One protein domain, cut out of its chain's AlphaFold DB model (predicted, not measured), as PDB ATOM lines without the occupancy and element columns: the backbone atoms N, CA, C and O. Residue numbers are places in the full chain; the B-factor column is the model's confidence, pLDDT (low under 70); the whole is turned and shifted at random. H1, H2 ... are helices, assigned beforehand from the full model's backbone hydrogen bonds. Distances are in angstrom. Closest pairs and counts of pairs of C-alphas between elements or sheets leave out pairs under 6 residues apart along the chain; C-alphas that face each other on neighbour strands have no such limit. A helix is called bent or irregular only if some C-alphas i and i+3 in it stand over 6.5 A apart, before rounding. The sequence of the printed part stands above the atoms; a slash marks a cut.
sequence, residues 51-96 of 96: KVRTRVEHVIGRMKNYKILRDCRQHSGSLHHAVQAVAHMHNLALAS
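What this domain is: This is residues 51 to 96 of the 96 residues of the protein "Transposase" of Streptomyces griseoflavus Tu4000 (UniProt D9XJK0). What shape does the chain draw? It is an open, roughly L-shaped string of three helices joined end to end with no packed core: H1 makes the short arm, H2 lies at the bend after a sharp turn, and the longer H3 reaches away as the long arm. What is it made of, and how large is it? The printed part has 46 residues with three named helices, in the order H1, H2, H3, and no named strand, and its class is all helix. It is extended, with a radius of gyration of the C-alphas of 15.8 A and spans of 47 by 20 by 14 A.

Where its parts are: Where does the first helix lie? H1 is residues 51 to 62, and its 16.9 A run from C-alpha 51 at (-16.595, 17.729, -5.333) to C-alpha 62 at (-19.255, 29.957, -16.733). What comes next? H2 is residues 66 to 74, 11.8 A from first to last C-alpha. Which is the longest helix? It is H3, residues 76 to 95, 20 residues and 27.3 A long, ending with C-alpha 95 at (-29.621, 46.304, 23.741).

How they stand to each other: How do H1 and H2 stand? They are close but not clearly touching, and their closest C-alphas, those of Ile 60 and Tyr 66, are 5.7 A apart. Their lines stand at a steep tilt of 49 degrees, opposite ways. How does H3 stand to the other two? H2 and H3 are close but not clearly touching, with the closest C-alphas, those of Cys 72 and Leu 79, 7.8 A apart. They run the same way at a steep tilt of 61 degrees, while H1 and H3 are apart. Are the helix backbones well formed? In H1, H2 and H3 every O i to N i+4 pair is within hydrogen-bond range, and no helix is bent or irregular.

The domain as a whole: How far does the printed part reach? The two C-alphas farthest apart in the domain, those of Arg 62 and Ser 96, are 47.4 A apart. Residues 51 to 56, 73 to 79 and 81 to 96 stand free. Is there a cut or a long link? The printed part has no cut, and the links from H1 to H2, three residues, and from H2 to H3, one residue, are both tight. Where is the model's confidence low? The mean pLDDT of the printed part is 78.2, and residues 76, 78 and 96 are under 70.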
ATOM      1  N   LYS A  51     -16.007  17.994  -4.003       72.12
ATOM      2  CA  LYS A  51     -16.595  17.729  -5.333       72.12
ATOM      3  C   LYS A  51     -17.755  18.675  -5.652       72.12
ATOM      4  O   LYS A  51     -17.834  19.197  -6.761       72.12
ATOM      5  N   VAL A  52     -18.624  18.923  -4.672       73.81
ATOM      6  CA  VAL A  52     -19.745  19.866  -4.810       73.81
ATOM      7  C   VAL A  52     -19.217  21.280  -5.042       73.81
ATOM      8  O   VAL A  52     -19.677  21.963  -5.951       73.81
ATOM      9  N   ARG A  53     -18.181  21.685  -4.304       75.00
ATOM     10  CA  ARG A  53     -17.545  22.994  -4.449       75.00
ATOM     11  C   ARG A  53     -16.901  23.156  -5.819       75.00
ATOM     12  O   ARG A  53     -17.142  24.171  -6.450       75.00
ATOM     13  N   THR A  54     -16.195  22.144  -6.326       79.50
ATOM     14  CA  THR A  54     -15.634  22.188  -7.687       79.50
ATOM     15  C   THR A  54     -16.717  22.337  -8.755       79.50
ATOM     16  O   THR A  54     -16.549  23.126  -9.678       79.50
ATOM     17  N   ARG A  55     -17.848  21.628  -8.637       81.12
ATOM     18  CA  ARG A  55     -18.958  21.738  -9.603       81.12
ATOM     19  C   ARG A  55     -19.638  23.102  -9.550       81.12
ATOM     20  O   ARG A  55     -19.858  23.711 -10.590       81.12
ATOM     21  N   VAL A  56     -19.926  23.594  -8.350       79.19
ATOM     22  CA  VAL A  56     -20.520  24.920  -8.152       79.19
ATOM     23  C   VAL A  56     -19.570  26.009  -8.653       79.19
ATOM     24  O   VAL A  56     -19.994  26.894  -9.382       79.19
ATOM     25  N   GLU A  57     -18.273  25.916  -8.357       77.31
ATOM     26  CA  GLU A  57     -17.263  26.857  -8.856       77.31
ATOM     27  C   GLU A  57     -17.115  26.798 -10.382       77.31
ATOM     28  O   GLU A  57     -16.946  27.841 -11.010       77.31
ATOM     29  N   HIS A  58     -17.243  25.616 -10.989       85.12
ATOM     30  CA  HIS A  58     -17.230  25.454 -12.442       85.12
ATOM     31  C   HIS A  58     -18.443  26.115 -13.114       85.12
ATOM     32  O   HIS A  58     -18.279  26.854 -14.083       85.12
ATOM     33  N   VAL A  59     -19.651  25.897 -12.585       83.56
ATOM     34  CA  VAL A  59     -20.880  26.520 -13.108       83.56
ATOM     35  C   VAL A  59     -20.846  28.032 -12.899       83.56
ATOM     36  O   VAL A  59     -21.120  28.781 -13.834       83.56
ATOM     37  N   ILE A  60     -20.425  28.494 -11.718       73.94
ATOM     38  CA  ILE A  60     -20.272  29.924 -11.428       73.94
ATOM     39  C   ILE A  60     -19.251  30.547 -12.378       73.94
ATOM     40  O   ILE A  60     -19.547  31.586 -12.948       73.94
ATOM     41  N   GLY A  61     -18.105  29.903 -12.625       74.94
ATOM     42  CA  GLY A  61     -17.076  30.377 -13.560       74.94
ATOM     43  C   GLY A  61     -17.539  30.509 -15.016       74.94
ATOM     44  O   GLY A  61     -16.914  31.231 -15.790       74.94
ATOM     45  N   ARG A  62     -18.638  29.847 -15.399       80.62
ATOM     46  CA  ARG A  62     -19.255  29.957 -16.733       80.62
ATOM     47  C   ARG A  62     -20.258  31.109 -16.838       80.62
ATOM     48  O   ARG A  62     -20.629  31.479 -17.949       80.62
ATOM     49  N   MET A  63     -20.692  31.692 -15.720       81.31
ATOM     50  CA  MET A  63     -21.620  32.823 -15.722       81.31
ATOM     51  C   MET A  63     -20.882  34.125 -16.052       81.31
ATOM     52  O   MET A  63     -19.821  34.389 -15.499       81.31
ATOM     53  N   LYS A  64     -21.455  35.002 -16.890       73.88
ATOM     54  CA  LYS A  64     -20.834  36.288 -17.296       73.88
ATOM     55  C   LYS A  64     -20.408  37.171 -16.106       73.88
ATOM     56  O   LYS A  64     -19.444  37.923 -16.208       73.88
ATOM     57  N   ASN A  65     -21.063  36.999 -14.958       77.06
ATOM     58  CA  ASN A  65     -20.839  37.767 -13.731       77.06
ATOM     59  C   ASN A  65     -19.869  37.091 -12.736       77.06
ATOM     60  O   ASN A  65     -19.744  37.542 -11.596       77.06
ATOM     61  N   TYR A  66     -19.173  36.014 -13.127       79.25
ATOM     62  CA  TYR A  66     -18.353  35.219 -12.202       79.25
ATOM     63  C   TYR A  66     -17.206  35.998 -11.556       79.25
ATOM     64  O   TYR A  66     -16.837  35.682 -10.429       79.25
ATOM     65  N   LYS A  67     -16.637  36.993 -12.252       76.50
ATOM     66  CA  LYS A  67     -15.543  37.818 -11.718       76.50
ATOM     67  C   LYS A  67     -16.022  38.647 -10.533       76.50
ATOM     68  O   LYS A  67     -15.445  38.525  -9.469       76.50
ATOM     69  N   ILE A  68     -17.161  39.330 -10.667       76.44
ATOM     70  CA  ILE A  68     -17.775  40.109  -9.580       76.44
ATOM     71  C   ILE A  68     -18.103  39.196  -8.393       76.44
ATOM     72  O   ILE A  68     -17.726  39.483  -7.264       76.44
ATOM     73  N   LEU A  69     -18.729  38.041  -8.643       75.19
ATOM     74  CA  LEU A  69     -19.052  37.085  -7.577       75.19
ATOM     75  C   LEU A  69     -17.799  36.513  -6.897       75.19
ATOM     76  O   LEU A  69     -17.784  36.312  -5.680       75.19
ATOM     77  N   ARG A  70     -16.738  36.239  -7.661       77.81
ATOM     78  CA  ARG A  70     -15.456  35.757  -7.135       77.81
ATOM     79  C   ARG A  70     -14.747  36.836  -6.335       77.81
ATOM     80  O   ARG A  70     -14.235  36.519  -5.267       77.81
ATOM     81  N   ASP A  71     -14.767  38.070  -6.812       76.50
ATOM     82  CA  ASP A  71     -14.165  39.213  -6.144       76.50
ATOM     83  C   ASP A  71     -14.917  39.510  -4.848       76.50
ATOM     84  O   ASP A  71     -14.268  39.651  -3.822       76.50
ATOM     85  N   CYS A  72     -16.251  39.444  -4.817       70.12
ATOM     86  CA  CYS A  72     -17.031  39.526  -3.577       70.12
ATOM     87  C   CYS A  72     -16.744  38.361  -2.609       70.12
ATOM     88  O   CYS A  72     -16.737  38.557  -1.395       70.12
ATOM     89  N   ARG A  73     -16.476  37.145  -3.111       71.06
ATOM     90  CA  ARG A  73     -16.070  36.003  -2.264       71.06
ATOM     91  C   ARG A  73     -14.632  36.124  -1.753       71.06
ATOM     92  O   ARG A  73     -14.372  35.721  -0.623       71.06
ATOM     93  N   GLN A  74     -13.698  36.639  -2.548       71.38
ATOM     94  CA  GLN A  74     -12.295  36.826  -2.151       71.38
ATOM     95  C   GLN A  74     -12.121  38.042  -1.236       71.38
ATOM     96  O   GLN A  74     -11.434  37.944  -0.225       71.38
ATOM     97  N   HIS A  75     -12.834  39.130  -1.517       71.38
ATOM     98  CA  HIS A  75     -12.963  40.303  -0.649       71.38
ATOM     99  C   HIS A  75     -14.018  40.105   0.445       71.38
ATOM    100  O   HIS A  75     -14.358  41.050   1.151       71.38
ATOM    101  N   SER A  76     -14.519  38.876   0.637       62.81
ATOM    102  CA  SER A  76     -15.417  38.591   1.753       62.81
ATOM    103  C   SER A  76     -14.772  38.967   3.076       62.81
ATOM    104  O   SER A  76     -15.501  39.392   3.940       62.81
ATOM    105  N   GLY A  77     -13.442  38.951   3.228       70.56
ATOM    106  CA  GLY A  77     -12.786  39.493   4.422       70.56
ATOM    107  C   GLY A  77     -13.141  40.962   4.705       70.56
ATOM    108  O   GLY A  77     -13.571  41.279   5.809       70.56
ATOM    109  N   SER A  78     -13.042  41.858   3.716       68.88
ATOM    110  CA  SER A  78     -13.309  43.292   3.914       68.88
ATOM    111  C   SER A  78     -14.802  43.616   4.018       68.88
ATOM    112  O   SER A  78     -15.195  44.390   4.890       68.88
ATOM    113  N   LEU A  79     -15.653  42.983   3.200       74.81
ATOM    114  CA  LEU A  79     -17.111  43.121   3.320       74.81
ATOM    115  C   LEU A  79     -17.627  42.505   4.627       74.81
ATOM    116  O   LEU A  79     -18.538  43.042   5.245       74.81
ATOM    117  N   HIS A  80     -17.033  41.403   5.080       79.44
ATOM    118  CA  HIS A  80     -17.392  40.761   6.338       79.44
ATOM    119  C   HIS A  80     -17.074  41.651   7.530       79.44
ATOM    120  O   HIS A  80     -17.902  41.735   8.426       79.44
ATOM    121  N   HIS A  81     -15.952  42.378   7.519       76.94
ATOM    122  CA  HIS A  81     -15.664  43.364   8.560       76.94
ATOM    123  C   HIS A  81     -16.686  44.510   8.581       76.94
ATOM    124  O   HIS A  81     -17.140  44.892   9.657       76.94
ATOM    125  N   ALA A  82     -17.114  45.008   7.417       80.00
ATOM    126  CA  ALA A  82     -18.163  46.028   7.339       80.00
ATOM    127  C   ALA A  82     -19.524  45.501   7.832       80.00
ATOM    128  O   ALA A  82     -20.174  46.133   8.661       80.00
ATOM    129  N   VAL A  83     -19.932  44.311   7.386       83.44
ATOM    130  CA  VAL A  83     -21.182  43.664   7.819       83.44
ATOM    131  C   VAL A  83     -21.144  43.326   9.313       83.44
ATOM    132  O   VAL A  83     -22.148  43.492  10.001       83.44
ATOM    133  N   GLN A  84     -19.992  42.914   9.844       83.19
ATOM    134  CA  GLN A  84     -19.796  42.657  11.270       83.19
ATOM    135  C   GLN A  84     -19.890  43.945  12.096       83.19
ATOM    136  O   GLN A  84     -20.507  43.929  13.158       83.19
ATOM    137  N   ALA A  85     -19.340  45.061  11.609       82.75
ATOM    138  CA  ALA A  85     -19.472  46.363  12.259       82.75
ATOM    139  C   ALA A  85     -20.935  46.843  12.281       82.75
ATOM    140  O   ALA A  85     -21.424  47.276  13.321       82.75
ATOM    141  N   VAL A  86     -21.659  46.692  11.167       84.06
ATOM    142  CA  VAL A  86     -23.091  47.030  11.083       84.06
ATOM    143  C   VAL A  86     -23.925  46.157  12.023       84.06
ATOM    144  O   VAL A  86     -24.748  46.678  12.772       84.06
ATOM    145  N   ALA A  87     -23.684  44.844  12.046       89.12
ATOM    146  CA  ALA A  87     -24.368  43.932  12.962       89.12
ATOM    147  C   ALA A  87     -24.062  44.257  14.433       89.12
ATOM    148  O   ALA A  87     -24.949  44.192  15.280       89.12
ATOM    149  N   HIS A  88     -22.822  44.646  14.741       85.19
ATOM    150  CA  HIS A  88     -22.440  45.053  16.086       85.19
ATOM    151  C   HIS A  88     -23.179  46.323  16.529       85.19
ATOM    152  O   HIS A  88     -23.767  46.324  17.606       85.19
ATOM    153  N   MET A  89     -23.227  47.361  15.687       91.25
ATOM    154  CA  MET A  89     -23.972  48.586  16.007       91.25
ATOM    155  C   MET A  89     -25.478  48.338  16.139       91.25
ATOM    156  O   MET A  89     -26.111  48.885  17.035       91.25
ATOM    157  N   HIS A  90     -26.047  47.483  15.289       87.94
ATOM    158  CA  HIS A  90     -27.458  47.114  15.375       87.94
ATOM    159  C   HIS A  90     -27.789  46.401  16.692       87.94
ATOM    160  O   HIS A  90     -28.765  46.744  17.351       87.94
ATOM    161  N   ASN A  91     -26.939  45.466  17.122       82.62
ATOM    162  CA  ASN A  91     -27.119  44.780  18.398       82.62
ATOM    163  C   ASN A  91     -26.980  45.728  19.598       82.62
ATOM    164  O   ASN A  91     -27.684  45.547  20.583       82.62
ATOM    165  N   LEU A  92     -26.107  46.740  19.522       89.88
ATOM    166  CA  LEU A  92     -25.994  47.768  20.563       89.88
ATOM    167  C   LEU A  92     -27.252  48.640  20.648       89.88
ATOM    168  O   LEU A  92     -27.716  48.909  21.747       89.88
ATOM    169  N   ALA A  93     -27.828  49.020  19.507       83.12
ATOM    170  CA  ALA A  93     -29.067  49.799  19.452       83.12
ATOM    171  C   ALA A  93     -30.310  49.011  19.900       83.12
ATOM    172  O   ALA A  93     -31.299  49.610  20.299       83.12
ATOM    173  N   LEU A  94     -30.280  47.678  19.805       86.81
ATOM    174  CA  LEU A  94     -31.337  46.804  20.330       86.81
ATOM    175  C   LEU A  94     -31.158  46.462  21.816       86.81
ATOM    176  O   LEU A  94     -32.110  46.025  22.453       86.81
ATOM    177  N   ALA A  95     -29.937  46.580  22.341       78.44
ATOM    178  CA  ALA A  95     -29.621  46.304  23.741       78.44
ATOM    179  C   ALA A  95     -29.786  47.533  24.654       78.44
ATOM    180  O   ALA A  95     -29.757  47.373  25.875       78.44
ATOM    181  N   SER A  96     -29.927  48.730  24.071       60.88
ATOM    182  CA  SER A  96     -30.340  49.974  24.737       60.88
ATOM    183  C   SER A  96     -31.851  50.141  24.709       60.88
ATOM    184  O   SER A  96     -32.409  50.552  25.747       60.88
TER     185      SER A  96